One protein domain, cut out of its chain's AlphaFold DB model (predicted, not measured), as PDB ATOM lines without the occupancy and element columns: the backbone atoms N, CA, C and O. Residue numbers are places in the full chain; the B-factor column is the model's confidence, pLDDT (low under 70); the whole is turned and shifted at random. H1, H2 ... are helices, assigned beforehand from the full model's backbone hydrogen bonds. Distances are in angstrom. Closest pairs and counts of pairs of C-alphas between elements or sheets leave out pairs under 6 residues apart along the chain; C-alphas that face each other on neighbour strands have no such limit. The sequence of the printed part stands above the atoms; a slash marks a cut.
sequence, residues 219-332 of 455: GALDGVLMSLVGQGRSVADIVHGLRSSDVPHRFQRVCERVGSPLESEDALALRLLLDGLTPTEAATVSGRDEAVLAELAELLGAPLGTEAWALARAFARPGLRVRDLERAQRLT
ATOM      1  N   GLY A 219      10.913  25.169  13.273       87.19
ATOM      2  CA  GLY A 219       9.700  25.394  12.481       87.19
ATOM      3  C   GLY A 219       8.667  26.218  13.254       87.19
ATOM      4  O   GLY A 219       8.647  26.182  14.484       87.19
ATOM      5  N   ALA A 220       7.765  26.900  12.547       89.25
ATOM      6  CA  ALA A 220       6.759  27.762  13.171       89.25
ATOM      7  C   ALA A 220       5.920  27.024  14.229       89.25
ATOM      8  O   ALA A 220       5.805  27.506  15.353       89.25
ATOM      9  N   LEU A 221       5.431  25.812  13.926       91.38
ATOM     10  CA  LEU A 221       4.690  24.980  14.887       91.38
ATOM     11  C   LEU A 221       5.519  24.589  16.116       91.38
ATOM     12  O   LEU A 221       5.016  24.602  17.234       91.38
ATOM     13  N   ASP A 222       6.790  24.245  15.922       87.69
ATOM     14  CA  ASP A 222       7.692  23.919  17.029       87.69
ATOM     15  C   ASP A 222       7.846  25.141  17.964       87.69
ATOM     16  O   ASP A 222       7.834  25.004  19.188       87.69
ATOM     17  N   GLY A 223       7.904  26.344  17.388       85.00
ATOM     18  CA  GLY A 223       7.927  27.608  18.116       85.00
ATOM     19  C   GLY A 223       6.611  27.981  18.811       85.00
ATOM     20  O   GLY A 223       6.638  28.533  19.913       85.00
ATOM     21  N   VAL A 224       5.457  27.625  18.231       89.75
ATOM     22  CA  VAL A 224       4.138  27.720  18.894       89.75
ATOM     23  C   VAL A 224       4.146  26.885  20.176       89.75
ATOM     24  O   VAL A 224       3.838  27.397  21.251       89.75
ATOM     25  N   LEU A 225       4.554  25.615  20.082       86.94
ATOM     26  CA  LEU A 225       4.604  24.695  21.225       86.94
ATOM     27  C   LEU A 225       5.554  25.203  22.317       86.94
ATOM     28  O   LEU A 225       5.196  25.197  23.495       86.94
ATOM     29  N   MET A 226       6.735  25.690  21.924       80.31
ATOM     30  CA  MET A 226       7.687  26.312  22.846       80.31
ATOM     31  C   MET A 226       7.112  27.553  23.528       80.31
ATOM     32  O   MET A 226       7.320  27.720  24.722       80.31
ATOM     33  N   SER A 227       6.367  28.396  22.809       79.81
ATOM     34  CA  SER A 227       5.766  29.615  23.374       79.81
ATOM     35  C   SER A 227       4.670  29.301  24.397       79.81
ATOM     36  O   SER A 227       4.527  30.018  25.380       79.81
ATOM     37  N   LEU A 228       3.907  28.221  24.196       80.88
ATOM     38  CA  LEU A 228       2.849  27.805  25.122       80.88
ATOM     39  C   LEU A 228       3.414  27.200  26.410       80.88
ATOM     40  O   LEU A 228       2.966  27.558  27.499       80.88
ATOM     41  N   VAL A 229       4.432  26.342  26.305       73.06
ATOM     42  CA  VAL A 229       5.198  25.881  27.480       73.06
ATOM     43  C   VAL A 229       5.901  27.064  28.150       73.06
ATOM     44  O   VAL A 229       5.868  27.172  29.371       73.06
ATOM     45  N   GLY A 230       6.390  27.992  27.316       65.56
ATOM     46  CA  GLY A 230       6.786  29.380  27.583       65.56
ATOM     47  C   GLY A 230       5.934  30.117  28.610       65.56
ATOM     48  O   GLY A 230       6.410  30.934  29.382       65.56
ATOM     49  N   GLN A 231       4.632  29.857  28.600       68.56
ATOM     50  CA  GLN A 231       3.647  30.542  29.434       68.56
ATOM     51  C   GLN A 231       3.244  29.707  30.657       68.56
ATOM     52  O   GLN A 231       2.257  30.021  31.316       68.56
ATOM     53  N   GLY A 232       3.975  28.626  30.945       68.00
ATOM     54  CA  GLY A 232       3.703  27.715  32.054       68.00
ATOM     55  C   GLY A 232       2.597  26.692  31.780       68.00
ATOM     56  O   GLY A 232       2.152  26.031  32.716       68.00
ATOM     57  N   ARG A 233       2.139  26.532  30.528       75.25
ATOM     58  CA  ARG A 233       1.102  25.538  30.203       75.25
ATOM     59  C   ARG A 233       1.658  24.121  30.269       75.25
ATOM     60  O   ARG A 233       2.752  23.849  29.766       75.25
ATOM     61  N   SER A 234       0.871  23.199  30.823       79.56
ATOM     62  CA  SER A 234       1.227  21.785  30.771       79.56
ATOM     63  C   SER A 234       1.058  21.248  29.348       79.56
ATOM     64  O   SER A 234       0.243  21.730  28.559       79.56
ATOM     65  N   VAL A 235       1.813  20.205  29.002       80.38
ATOM     66  CA  VAL A 235       1.690  19.572  27.678       80.38
ATOM     67  C   VAL A 235       0.298  18.964  27.487       80.38
ATOM     68  O   VAL A 235      -0.211  18.964  26.369       80.38
ATOM     69  N   ALA A 236      -0.345  18.501  28.563       78.19
ATOM     70  CA  ALA A 236      -1.721  18.017  28.518       78.19
ATOM     71  C   ALA A 236      -2.701  19.134  28.121       78.19
ATOM     72  O   ALA A 236      -3.513  18.923  27.221       78.19
ATOM     73  N   ASP A 237      -2.560  20.330  28.699       83.81
ATOM     74  CA  ASP A 237      -3.407  21.488  28.371       83.81
ATOM     75  C   ASP A 237      -3.186  21.952  26.931       83.81
ATOM     76  O   ASP A 237      -4.130  22.326  26.238       83.81
ATOM     77  N   ILE A 238      -1.942  21.892  26.446       87.69
ATOM     78  CA  ILE A 238      -1.625  22.208  25.049       87.69
ATOM     79  C   ILE A 238      -2.321  21.213  24.114       87.69
ATOM     80  O   ILE A 238      -2.981  21.637  23.171       87.69
ATOM     81  N   VAL A 239      -2.222  19.903  24.372       90.19
ATOM     82  CA  VAL A 239      -2.925  18.885  23.568       90.19
ATOM     83  C   VAL A 239      -4.432  19.114  23.603       90.19
ATOM     84  O   VAL A 239      -5.082  19.048  22.560       90.19
ATOM     85  N   HIS A 240      -4.989  19.385  24.786       87.56
ATOM     86  CA  HIS A 240      -6.414  19.645  24.942       87.56
ATOM     87  C   HIS A 240      -6.848  20.870  24.131       87.56
ATOM     88  O   HIS A 240      -7.793  20.768  23.350       87.56
ATOM     89  N   GLY A 241      -6.114  21.982  24.233       89.56
ATOM     90  CA  GLY A 241      -6.375  23.202  23.474       89.56
ATOM     91  C   GLY A 241      -6.255  23.001  21.963       89.56
ATOM     92  O   GLY A 241      -7.113  23.459  21.221       89.56
ATOM     93  N   LEU A 242      -5.254  22.254  21.491       92.06
ATOM     94  CA  LEU A 242      -5.072  21.965  20.063       92.06
ATOM     95  C   LEU A 242      -6.180  21.097  19.452       92.06
ATOM     96  O   LEU A 242      -6.341  21.108  18.235       92.06
ATOM     97  N   ARG A 243      -6.905  20.323  20.266       89.38
ATOM     98  CA  ARG A 243      -7.948  19.391  19.803       89.38
ATOM     99  C   ARG A 243      -9.366  19.876  20.051       89.38
ATOM    100  O   ARG A 243     -10.260  19.533  19.289       89.38
ATOM    101  N   SER A 244      -9.566  20.598  21.145       86.19
ATOM    102  CA  SER A 244     -10.897  20.963  21.641       86.19
ATOM    103  C   SER A 244     -11.236  22.421  21.343       86.19
ATOM    104  O   SER A 244     -12.396  22.807  21.436       86.19
ATOM    105  N   SER A 245     -10.237  23.235  20.991       88.94
ATOM    106  CA  SER A 245     -10.448  24.608  20.546       88.94
ATOM    107  C   SER A 245     -10.676  24.662  19.042       88.94
ATOM    108  O   SER A 245     -10.025  23.955  18.279       88.94
ATOM    109  N   ASP A 246     -11.528  25.587  18.617       90.62
ATOM    110  CA  ASP A 246     -11.729  25.937  17.210       90.62
ATOM    111  C   ASP A 246     -10.588  26.822  16.655       90.62
ATOM    112  O   ASP A 246     -10.465  27.045  15.455       90.62
ATOM    113  N   VAL A 247      -9.695  27.312  17.525       93.06
ATOM    114  CA  VAL A 247      -8.589  28.212  17.153       93.06
ATOM    115  C   VAL A 247      -7.712  27.673  16.009       93.06
ATOM    116  O   VAL A 247      -7.441  28.449  15.093       93.06
ATOM    117  N   PRO A 248      -7.275  26.394  15.979       93.81
ATOM    118  CA  PRO A 248      -6.511  25.872  14.847       93.81
ATOM    119  C   PRO A 248      -7.269  25.942  13.514       93.81
ATOM    120  O   PRO A 248      -6.659  26.250  12.493       93.81
ATOM    121  N   HIS A 249      -8.584  25.696  13.511       93.19
ATOM    122  CA  HIS A 249      -9.417  25.787  12.307       93.19
ATOM    123  C   HIS A 249      -9.612  27.236  11.857       93.19
ATOM    124  O   HIS A 249      -9.524  27.532  10.666       93.19
ATOM    125  N   ARG A 250      -9.797  28.163  12.799       93.44
ATOM    126  CA  ARG A 250      -9.840  29.603  12.498       93.44
ATOM    127  C   ARG A 250      -8.540  30.078  11.869       93.44
ATOM    128  O   ARG A 250      -8.562  30.710  10.818       93.44
ATOM    129  N   PHE A 251      -7.404  29.694  12.449       94.38
ATOM    130  CA  PHE A 251      -6.094  30.009  11.882       94.38
ATOM    131  C   PHE A 251      -5.854  29.333  10.534       94.38
ATOM    132  O   PHE A 251      -5.155  29.896   9.699       94.38
ATOM    133  N   GLN A 252      -6.455  28.169  10.281       94.31
ATOM    134  CA  GLN A 252      -6.366  27.523   8.976       94.31
ATOM    135  C   GLN A 252      -7.060  28.374   7.912       94.31
ATOM    136  O   GLN A 252      -6.441  28.674   6.895       94.31
ATOM    137  N   ARG A 253      -8.281  28.844   8.187       94.81
ATOM    138  CA  ARG A 253      -9.017  29.750   7.291       94.81
ATOM    139  C   ARG A 253      -8.287  31.074   7.085       94.81
ATOM    140  O   ARG A 253      -8.235  31.577   5.970       94.81
ATOM    141  N   VAL A 254      -7.684  31.615   8.146       94.44
ATOM    142  CA  VAL A 254      -6.822  32.804   8.062       94.44
ATOM    143  C   VAL A 254      -5.649  32.548   7.112       94.44
ATOM    144  O   VAL A 254      -5.470  33.307   6.166       94.44
ATOM    145  N   CYS A 255      -4.887  31.465   7.297       93.19
ATOM    146  CA  CYS A 255      -3.774  31.115   6.410       93.19
ATOM    147  C   CYS A 255      -4.224  30.848   4.966       93.19
ATOM    148  O   CYS A 255      -3.507  31.177   4.030       93.19
ATOM    149  N   GLU A 256      -5.396  30.254   4.755       93.56
ATOM    150  CA  GLU A 256      -5.969  30.079   3.414       93.56
ATOM    151  C   GLU A 256      -6.319  31.430   2.774       93.56
ATOM    152  O   GLU A 256      -6.173  31.590   1.563       93.56
ATOM    153  N   ARG A 257      -6.724  32.414   3.585       94.06
ATOM    154  CA  ARG A 257      -7.137  33.738   3.123       94.06
ATOM    155  C   ARG A 257      -5.983  34.684   2.787       94.06
ATOM    156  O   ARG A 257      -6.075  35.393   1.784       94.06
ATOM    157  N   VAL A 258      -4.943  34.745   3.621       90.69
ATOM    158  CA  VAL A 258      -3.769  35.616   3.379       90.69
ATOM    159  C   VAL A 258      -2.647  34.924   2.617       90.69
ATOM    160  O   VAL A 258      -1.809  35.592   2.025       90.69
ATOM    161  N   GLY A 259      -2.647  33.591   2.589       86.75
ATOM    162  CA  GLY A 259      -1.572  32.793   2.021       86.75
ATOM    163  C   GLY A 259      -0.815  31.994   3.083       86.75
ATOM    164  O   GLY A 259      -0.777  32.318   4.271       86.75
ATOM    165  N   SER A 260      -0.223  30.887   2.635       88.88
ATOM    166  CA  SER A 260       0.553  29.970   3.469       88.88
ATOM    167  C   SER A 260       1.927  29.750   2.832       88.88
ATOM    168  O   SER A 260       1.987  29.187   1.734       88.88
ATOM    169  N   PRO A 261       3.039  30.067   3.522       90.69
ATOM    170  CA  PRO A 261       3.140  30.412   4.948       90.69
ATOM    171  C   PRO A 261       2.671  31.836   5.297       90.69
ATOM    172  O   PRO A 261       2.737  32.712   4.447       90.69
ATOM    173  N   LEU A 262       2.281  32.064   6.560       90.88
ATOM    174  CA  LEU A 262       2.037  33.416   7.086       90.88
ATOM    175  C   LEU A 262       3.297  34.276   6.970       90.88
ATOM    176  O   LEU A 262       4.359  33.886   7.474       90.88
ATOM    177  N   GLU A 263       3.169  35.458   6.374       89.19
ATOM    178  CA  GLU A 263       4.242  36.450   6.333       89.19
ATOM    179  C   GLU A 263       4.381  37.174   7.683       89.19
ATOM    180  O   GLU A 263       3.570  37.009   8.605       89.19
ATOM    181  N   SER A 264       5.448  37.961   7.837       86.62
ATOM    182  CA  SER A 264       5.726  38.653   9.104       86.62
ATOM    183  C   SER A 264       4.681  39.726   9.401       86.62
ATOM    184  O   SER A 264       4.261  39.889  10.547       86.62
ATOM    185  N   GLU A 265       4.236  40.412   8.357       87.62
ATOM    186  CA  GLU A 265       3.217  41.451   8.350       87.62
ATOM    187  C   GLU A 265       1.850  40.878   8.741       87.62
ATOM    188  O   GLU A 265       1.163  41.459   9.581       87.62
ATOM    189  N   ASP A 266       1.490  39.693   8.230       91.19
ATOM    190  CA  ASP A 266       0.242  39.009   8.601       91.19
ATOM    191  C   ASP A 266       0.277  38.538  10.048       91.19
ATOM    192  O   ASP A 266      -0.663  38.758  10.809       91.19
ATOM    193  N   ALA A 267       1.382  37.920  10.469       90.56
ATOM    194  CA  ALA A 267       1.542  37.487  11.850       90.56
ATOM    195  C   ALA A 267       1.478  38.671  12.830       90.56
ATOM    196  O   ALA A 267       0.901  38.539  13.912       90.56
ATOM    197  N   LEU A 268       2.039  39.827  12.458       88.12
ATOM    198  CA  LEU A 268       1.922  41.064  13.227       88.12
ATOM    199  C   LEU A 268       0.471  41.551  13.272       88.12
ATOM    200  O   LEU A 268      -0.042  41.783  14.364       88.12
ATOM    201  N   ALA A 269      -0.201  41.657  12.125       88.94
ATOM    202  CA  ALA A 269      -1.588  42.105  12.053       88.94
ATOM    203  C   ALA A 269      -2.524  41.228  12.902       88.94
ATOM    204  O   ALA A 269      -3.306  41.743  13.698       88.94
ATOM    205  N   LEU A 270      -2.372  39.903  12.830       93.56
ATOM    206  CA  LEU A 270      -3.140  38.957  13.642       93.56
ATOM    207  C   LEU A 270      -2.901  39.152  15.146       93.56
ATOM    208  O   LEU A 270      -3.844  39.059  15.928       93.56
ATOM    209  N   ARG A 271      -1.668  39.459  15.576       91.19
ATOM    210  CA  ARG A 271      -1.389  39.778  16.989       91.19
ATOM    211  C   ARG A 271      -2.091  41.051  17.435       91.19
ATOM    212  O   ARG A 271      -2.624  41.066  18.535       91.19
ATOM    213  N   LEU A 272      -2.092  42.086  16.596       87.25
ATOM    214  CA  LEU A 272      -2.749  43.357  16.899       87.25
ATOM    215  C   LEU A 272      -4.264  43.170  17.050       87.25
ATOM    216  O   LEU A 272      -4.833  43.617  18.042       87.25
ATOM    217  N   LEU A 273      -4.890  42.428  16.132       88.06
ATOM    218  CA  LEU A 273      -6.313  42.083  16.219       88.06
ATOM    219  C   LEU A 273      -6.626  41.273  17.491       88.06
ATOM    220  O   LEU A 273      -7.595  41.555  18.192       88.06
ATOM    221  N   LEU A 274      -5.780  40.300  17.845       89.12
ATOM    222  CA  LEU A 274      -5.927  39.523  19.084       89.12
ATOM    223  C   LEU A 274      -5.685  40.348  20.356       89.12
ATOM    224  O   LEU A 274      -6.231  40.016  21.409       89.12
ATOM    225  N   ASP A 275      -4.880  41.405  20.272       85.62
ATOM    226  CA  ASP A 275      -4.665  42.376  21.348       85.62
ATOM    227  C   ASP A 275      -5.832  43.373  21.485       85.62
ATOM    228  O   ASP A 275      -5.830  44.193  22.405       85.62
ATOM    229  N   GLY A 276      -6.861  43.252  20.638       84.31
ATOM    230  CA  GLY A 276      -8.112  44.000  20.724       84.31
ATOM    231  C   GLY A 276      -8.142  45.277  19.889       84.31
ATOM    232  O   GLY A 276      -9.061  46.074  20.065       84.31
ATOM    233  N   LEU A 277      -7.161  45.482  19.005       86.69
ATOM    234  CA  LEU A 277      -7.181  46.610  18.080       86.69
ATOM    235  C   LEU A 277      -8.244  46.394  17.002       86.69
ATOM    236  O   LEU A 277      -8.474  45.275  16.535       86.69
ATOM    237  N   THR A 278      -8.856  47.494  16.579       87.94
ATOM    238  CA  THR A 278      -9.767  47.509  15.434       87.94
ATOM    239  C   THR A 278      -9.010  47.239  14.125       87.94
ATOM    240  O   THR A 278      -7.804  47.501  14.043       87.94
ATOM    241  N   PRO A 279      -9.686  46.750  13.066       91.44
ATOM    242  CA  PRO A 279      -9.072  46.571  11.750       91.44
ATOM    243  C   PRO A 279      -8.367  47.826  11.223       91.44
ATOM    244  O   PRO A 279      -7.257  47.728  10.705       91.44
ATOM    245  N   THR A 280      -8.951  49.007  11.435       87.19
ATOM    246  CA  THR A 280      -8.381  50.302  11.037       87.19
ATOM    247  C   THR A 280      -7.061  50.605  11.766       87.19
ATOM    248  O   THR A 280      -6.061  50.991  11.152       87.19
ATOM    249  N   GLU A 281      -7.013  50.388  13.085       80.75
ATOM    250  CA  GLU A 281      -5.796  50.581  13.887       80.75
ATOM    251  C   GLU A 281      -4.712  49.564  13.509       80.75
ATOM    252  O   GLU A 281      -3.539  49.914  13.358       80.75
ATOM    253  N   ALA A 282      -5.101  48.303  13.311       84.00
ATOM    254  CA  ALA A 282      -4.190  47.246  12.898       84.00
ATOM    255  C   ALA A 282      -3.629  47.491  11.485       84.00
ATOM    256  O   ALA A 282      -2.449  47.217  11.255       84.00
ATOM    257  N   ALA A 283      -4.420  48.054  10.563       82.75
ATOM    258  CA  ALA A 283      -3.997  48.399   9.202       82.75
ATOM    259  C   ALA A 283      -2.910  49.473   9.219       82.75
ATOM    260  O   ALA A 283      -1.859  49.316   8.600       82.75
ATOM    261  N   THR A 284      -3.116  50.511  10.033       80.00
ATOM    262  CA  THR A 284      -2.160  51.614  10.210       80.00
ATOM    263  C   THR A 284      -0.790  51.121  10.689       80.00
ATOM    264  O   THR A 284       0.241  51.640  10.269       80.00
ATOM    265  N   VAL A 285      -0.760  50.106  11.560       77.88
ATOM    266  CA  VAL A 285       0.486  49.586  12.150       77.88
ATOM    267  C   VAL A 285       1.133  48.493  11.296       77.88
ATOM    268  O   VAL A 285       2.357  48.443  11.193       77.88
ATOM    269  N   SER A 286       0.339  47.593  10.715       78.94
ATOM    270  CA  SER A 286       0.852  46.452   9.941       78.94
ATOM    271  C   SER A 286       1.123  46.778   8.471       78.94
ATOM    272  O   SER A 286       1.822  46.018   7.806       78.94
ATOM    273  N   GLY A 287       0.571  47.882   7.953       83.88
ATOM    274  CA  GLY A 287       0.627  48.231   6.533       83.88
ATOM    275  C   GLY A 287      -0.233  47.328   5.640       83.88
ATOM    276  O   GLY A 287      -0.097  47.379   4.419       83.88
ATOM    277  N   ARG A 288      -1.092  46.481   6.228       87.31
ATOM    278  CA  ARG A 288      -2.058  45.646   5.502       87.31
ATOM    279  C   ARG A 288      -3.352  46.413   5.241       87.31
ATOM    280  O   ARG A 288      -3.709  47.325   5.979       87.31
ATOM    281  N   ASP A 289      -4.046  46.008   4.184       92.44
ATOM    282  CA  ASP A 289      -5.323  46.590   3.782       92.44
ATOM    283  C   ASP A 289      -6.405  46.389   4.857       92.44
ATOM    284  O   ASP A 289      -6.572  45.289   5.391       92.44
ATOM    285  N   GLU A 290      -7.149  47.451   5.168       93.00
ATOM    286  CA  GLU A 290      -8.168  47.441   6.220       93.00
ATOM    287  C   GLU A 290      -9.284  46.428   5.947       93.00
ATOM    288  O   GLU A 290      -9.713  45.740   6.875       93.00
ATOM    289  N   ALA A 291      -9.726  46.281   4.692       93.81
ATOM    290  CA  ALA A 291     -10.789  45.339   4.353       93.81
ATOM    291  C   ALA A 291     -10.322  43.891   4.553       93.81
ATOM    292  O   ALA A 291     -11.071  43.064   5.075       93.81
ATOM    293  N   VAL A 292      -9.058  43.598   4.224       93.00
ATOM    294  CA  VAL A 292      -8.442  42.301   4.540       93.00
ATOM    295  C   VAL A 292      -8.412  42.075   6.051       93.00
ATOM    296  O   VAL A 292      -8.790  41.001   6.511       93.00
ATOM    297  N   LEU A 293      -8.006  43.067   6.846       92.25
ATOM    298  CA  LEU A 293      -7.946  42.912   8.303       92.25
ATOM    299  C   LEU A 293      -9.320  42.780   8.962       92.25
ATOM    300  O   LEU A 293      -9.438  42.061   9.953       92.25
ATOM    301  N   ALA A 294     -10.351  43.423   8.414       93.44
ATOM    302  CA  ALA A 294     -11.725  43.258   8.872       93.44
ATOM    303  C   ALA A 294     -12.195  41.811   8.665       93.44
ATOM    304  O   ALA A 294     -12.679  41.177   9.601       93.44
ATOM    305  N   GLU A 295     -11.935  41.248   7.484       94.44
ATOM    306  CA  GLU A 295     -12.224  39.844   7.188       94.44
ATOM    307  C   GLU A 295     -11.426  38.892   8.099       94.44
ATOM    308  O   GLU A 295     -11.969  37.922   8.629       94.44
ATOM    309  N   LEU A 296     -10.145  39.179   8.356       93.31
ATOM    310  CA  LEU A 296      -9.340  38.385   9.288       93.31
ATOM    311  C   LEU A 296      -9.870  38.446  10.724       93.31
ATOM    312  O   LEU A 296      -9.855  37.429  11.418       93.31
ATOM    313  N   ALA A 297     -10.348  39.606  11.176       91.62
ATOM    314  CA  ALA A 297     -10.953  39.756  12.495       91.62
ATOM    315  C   ALA A 297     -12.228  38.904  12.628       91.62
ATOM    316  O   ALA A 297     -12.413  38.229  13.646       91.62
ATOM    317  N   GLU A 298     -13.059  38.863  11.581       92.25
ATOM    318  CA  GLU A 298     -14.228  37.979  11.514       92.25
ATOM    319  C   GLU A 298     -13.827  36.498  11.554       92.25
ATOM    320  O   GLU A 298     -14.395  35.723  12.327       92.25
ATOM    321  N   LEU A 299     -12.805  36.102  10.785       93.12
ATOM    322  CA  LEU A 299     -12.296  34.724  10.766       93.12
ATOM    323  C   LEU A 299     -11.715  34.283  12.118       93.12
ATOM    324  O   LEU A 299     -11.868  33.122  12.508       93.12
ATOM    325  N   LEU A 300     -11.063  35.192  12.849       88.69
ATOM    326  CA  LEU A 300     -10.545  34.934  14.195       88.69
ATOM    327  C   LEU A 300     -11.665  34.783  15.238       88.69
ATOM    328  O   LEU A 300     -11.491  34.045  16.214       88.69
ATOM    329  N   GLY A 301     -12.812  35.438  15.035       81.25
ATOM    330  CA  GLY A 301     -14.010  35.297  15.864       81.25
ATOM    331  C   GLY A 301     -13.805  35.738  17.318       81.25
ATOM    332  O   GLY A 301     -13.935  34.921  18.235       81.25
ATOM    333  N   ALA A 302     -13.445  37.008  17.522       67.88
ATOM    334  CA  ALA A 302     -13.309  37.630  18.841       67.88
ATOM    335  C   ALA A 302     -14.683  37.980  19.472       67.88
ATOM    336  O   ALA A 302     -15.637  38.235  18.737       67.88
ATOM    337  N   PRO A 303     -14.800  38.046  20.817       68.62
ATOM    338  CA  PRO A 303     -13.753  37.812  21.812       68.62
ATOM    339  C   PRO A 303     -13.497  36.321  22.083       68.62
ATOM    340  O   PRO A 303     -14.406  35.494  22.096       68.62
ATOM    341  N   LEU A 304     -12.232  35.986  22.345       79.12
ATOM    342  CA  LEU A 304     -11.805  34.643  22.741       79.12
ATOM    343  C   LEU A 304     -11.729  34.535  24.270       79.12
ATOM    344  O   LEU A 304     -11.273  35.460  24.940       79.12
ATOM    345  N   GLY A 305     -12.096  33.377  24.825       75.81
ATOM    346  CA  GLY A 305     -11.770  33.051  26.218       75.81
ATOM    347  C   GLY A 305     -10.252  32.975  26.439       75.81
ATOM    348  O   GLY A 305      -9.494  32.757  25.494       75.81
ATOM    349  N   THR A 306      -9.788  33.109  27.685       76.06
ATOM    350  CA  THR A 306      -8.354  33.210  28.040       76.06
ATOM    351  C   THR A 306      -7.488  32.083  27.461       76.06
ATOM    352  O   THR A 306      -6.359  32.318  27.026       76.06
ATOM    353  N   GLU A 307      -8.005  30.852  27.417       74.69
ATOM    354  CA  GLU A 307      -7.284  29.709  26.847       74.69
ATOM    355  C   GLU A 307      -7.177  29.757  25.326       74.69
ATOM    356  O   GLU A 307      -6.086  29.586  24.777       74.69
ATOM    357  N   ALA A 308      -8.289  30.045  24.652       84.12
ATOM    358  CA  ALA A 308      -8.324  30.214  23.207       84.12
ATOM    359  C   ALA A 308      -7.463  31.408  22.770       84.12
ATOM    360  O   ALA A 308      -6.765  31.326  21.764       84.12
ATOM    361  N   TRP A 309      -7.438  32.477  23.565       86.88
ATOM    362  CA  TRP A 309      -6.625  33.659  23.312       86.88
ATOM    363  C   TRP A 309      -5.123  33.365  23.362       86.88
ATOM    364  O   TRP A 309      -4.394  33.741  22.447       86.88
ATOM    365  N   ALA A 310      -4.642  32.644  24.382       84.75
ATOM    366  CA  ALA A 310      -3.220  32.302  24.482       84.75
ATOM    367  C   ALA A 310      -2.763  31.417  23.312       84.75
ATOM    368  O   ALA A 310      -1.680  31.618  22.759       84.75
ATOM    369  N   LEU A 311      -3.613  30.468  22.909       90.56
ATOM    370  CA  LEU A 311      -3.363  29.603  21.761       90.56
ATOM    371  C   LEU A 311      -3.363  30.389  20.443       90.56
ATOM    372  O   LEU A 311      -2.442  30.240  19.642       90.56
ATOM    373  N   ALA A 312      -4.344  31.269  20.246       91.44
ATOM    374  CA  ALA A 312      -4.438  32.134  19.074       91.44
ATOM    375  C   ALA A 312      -3.219  33.059  18.966       91.44
ATOM    376  O   ALA A 312      -2.603  33.175  17.908       91.44
ATOM    377  N   ARG A 313      -2.794  33.650  20.089       90.06
ATOM    378  CA  ARG A 313      -1.604  34.502  20.140       90.06
ATOM    379  C   ARG A 313      -0.332  33.733  19.784       90.06
ATOM    380  O   ARG A 313       0.542  34.288  19.122       90.06
ATOM    381  N   ALA A 314      -0.226  32.470  20.198       90.12
ATOM    382  CA  ALA A 314       0.907  31.624  19.839       90.12
ATOM    383  C   ALA A 314       0.922  31.294  18.334       90.12
ATOM    384  O   ALA A 314       1.997  31.306  17.736       90.12
ATOM    385  N   PHE A 315      -0.244  31.059  17.717       94.38
ATOM    386  CA  PHE A 315      -0.370  30.795  16.278       94.38
ATOM    387  C   PHE A 315      -0.185  32.020  15.379       94.38
ATOM    388  O   PHE A 315       0.155  31.856  14.211       94.38
ATOM    389  N   ALA A 316      -0.337  33.241  15.890       93.00
ATOM    390  CA  ALA A 316       0.026  34.454  15.162       93.00
ATOM    391  C   ALA A 316       1.562  34.578  15.062       93.00
ATOM    392  O   ALA A 316       2.205  35.381  15.745       93.00
ATOM    393  N   ARG A 317       2.185  33.704  14.266       90.25
ATOM    394  CA  ARG A 317       3.635  33.526  14.159       90.25
ATOM    395  C   ARG A 317       4.048  33.422  12.687       90.25
ATOM    396  O   ARG A 317       3.418  32.662  11.951       90.25
ATOM    397  N   PRO A 318       5.108  34.136  12.266       89.81
ATOM    398  CA  PRO A 318       5.595  34.053  10.893       89.81
ATOM    399  C   PRO A 318       6.002  32.623  10.524       89.81
ATOM    400  O   PRO A 318       6.464  31.851  11.369       89.81
ATOM    401  N   GLY A 319       5.838  32.268   9.253       90.12
ATOM    402  CA  GLY A 319       6.222  30.965   8.719       90.12
ATOM    403  C   GLY A 319       5.218  29.838   8.976       90.12
ATOM    404  O   GLY A 319       5.452  28.723   8.503       90.12
ATOM    405  N   LEU A 320       4.123  30.091   9.704       93.62
ATOM    406  CA  LEU A 320       3.098  29.082   9.988       93.62
ATOM    407  C   LEU A 320       2.343  28.700   8.711       93.62
ATOM    408  O   LEU A 320       1.924  29.568   7.948       93.62
ATOM    409  N   ARG A 321       2.173  27.397   8.476       94.19
ATOM    410  CA  ARG A 321       1.497  26.860   7.284       94.19
ATOM    411  C   ARG A 321       0.168  26.202   7.635       94.19
ATOM    412  O   ARG A 321       0.004  25.674   8.732       94.19
ATOM    413  N   VAL A 322      -0.721  26.071   6.650       94.88
ATOM    414  CA  VAL A 322      -1.963  25.278   6.793       94.88
ATOM    415  C   VAL A 322      -1.666  23.853   7.283       94.88
ATOM    416  O   VAL A 322      -2.245  23.386   8.260       94.88
ATOM    417  N   ARG A 323      -0.660  23.190   6.695       93.62
ATOM    418  CA  ARG A 323      -0.230  21.840   7.110       93.62
ATOM    419  C   ARG A 323       0.271  21.765   8.553       93.62
ATOM    420  O   ARG A 323       0.208  20.699   9.165       93.62
ATOM    421  N   ASP A 324       0.797  22.861   9.100       93.31
ATOM    422  CA  ASP A 324       1.224  22.903  10.499       93.31
ATOM    423  C   ASP A 324       0.016  22.873  11.437       93.31
ATOM    424  O   ASP A 324       0.051  22.177  12.451       93.31
ATOM    425  N   LEU A 325      -1.068  23.558  11.074       93.81
ATOM    426  CA  LEU A 325      -2.323  23.588  11.828       93.81
ATOM    427  C   LEU A 325      -3.049  22.238  11.768       93.81
ATOM    428  O   LEU A 325      -3.477  21.728  12.804       93.81
ATOM    429  N   GLU A 326      -3.089  21.604  10.594       91.69
ATOM    430  CA  GLU A 326      -3.585  20.229  10.433       91.69
ATOM    431  C   GLU A 326      -2.781  19.238  11.286       91.69
ATOM    432  O   GLU A 326      -3.331  18.342  11.935       91.69
ATOM    433  N   ARG A 327      -1.451  19.396  11.295       92.19
ATOM    434  CA  ARG A 327      -0.558  18.565  12.099       92.19
ATOM    435  C   ARG A 327      -0.775  18.802  13.588       92.19
ATOM    436  O   ARG A 327      -0.784  17.824  14.332       92.19
ATOM    437  N   ALA A 328      -0.944  20.053  14.015       91.38
ATOM    438  CA  ALA A 328      -1.102  20.436  15.415       91.38
ATOM    439  C   ALA A 328      -2.271  19.695  16.082       91.38
ATOM    440  O   ALA A 328      -2.101  19.131  17.162       91.38
ATOM    441  N   GLN A 329      -3.405  19.587  15.386       90.88
ATOM    442  CA  GLN A 329      -4.606  18.884  15.860       90.88
ATOM    443  C   GLN A 329      -4.375  17.379  16.092       90.88
ATOM    444  O   GLN A 329      -5.034  16.748  16.917       90.88
ATOM    445  N   ARG A 330      -3.399  16.781  15.397       90.75
ATOM    446  CA  ARG A 330      -3.073  15.346  15.492       90.75
ATOM    447  C   ARG A 330      -1.962  15.046  16.493       90.75
ATOM    448  O   ARG A 330      -1.660  13.876  16.734       90.75
ATOM    449  N   LEU A 331      -1.329  16.067  17.074       90.50
ATOM    450  CA  LEU A 331      -0.233  15.857  18.013       90.50
ATOM    451  C   LEU A 331      -0.733  15.161  19.285       90.50
ATOM    452  O   LEU A 331      -1.818  15.427  19.802       90.50
ATOM    453  N   THR A 332       0.071  14.225  19.779       87.31
ATOM    454  CA  THR A 332      -0.093  13.583  21.087       87.31
ATOM    455  C   THR A 332       0.864  14.223  22.088       87.31
ATOM    456  O   THR A 332       1.847  14.846  21.689       87.31
TER     457      THR A 332
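AT A GLANCE: This is residues 219 to 332 of the 455 residues of the protein "Sigma-70 family RNA polymerase sigma factor" of Planctomycetes bacterium (UniProt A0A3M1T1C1). Two loosely matched rows of three helices, H6, H3, H8 and H4, H7, H1, pack on each other, with H5 at the H4 and H6 end and H2 at the H1 and H8 end. The 114 printed residues have eight named helices, H1 to H8 in chain order, and no named strand; the class is all helix. The whole is compact, with a radius of gyration of the C-alphas of 13.1 A, and spans 38 by 25 by 21 A.

HOW THE PARTS SIT: H1, residues 220 to 229, only just touches H2, residues 235 to 244, with 3 pairs of C-alphas within 8 A, the closest Leu 228 and Ile 238 at 7.2 A. H3, residues 247 to 258, touches H6, residues 290 to 300, at a shallow tilt of 24 degrees, opposite ways; their closest C-alphas, Arg 250 and Leu 300, are 5.6 A apart. H4, residues 264 to 274, and H5, residues 279 to 286, form a helical hairpin, closest at the C-alphas of Ala 269 and Ser 286, 5.4 A. H7, residues 306 to 315, is the hub and touches H1, H2, H3 and H4; its closest C-alphas to H1 are Ala 314 and Val 224, 5.2 A. H8, residues 322 to 330, touches H3 at a shallow tilt of 10 degrees, opposite ways, closest at the C-alphas of Val 322 and Gln 252, 5.4 A. H5 and H8 are apart. Every O i to N i+4 pair is within hydrogen-bond range in H1 to H7, and 4 of 5 in H8.

IN THESE COORDINATES: H1 begins at C-alpha 220 (6.759, 27.762, 13.171). H3, with 12 residues the longest, measures 16.4 A, H4 15.4 A and H6 15.0 A. H8 ends at C-alpha 330 (-3.073, 15.346, 15.492).

THE WHOLE: The C-alphas farthest apart, Thr 284 and Thr 332, are 39.6 A apart. The printed part has no cut and no long link. Residues 230 to 232 and 302 to 303 have pLDDT under 70.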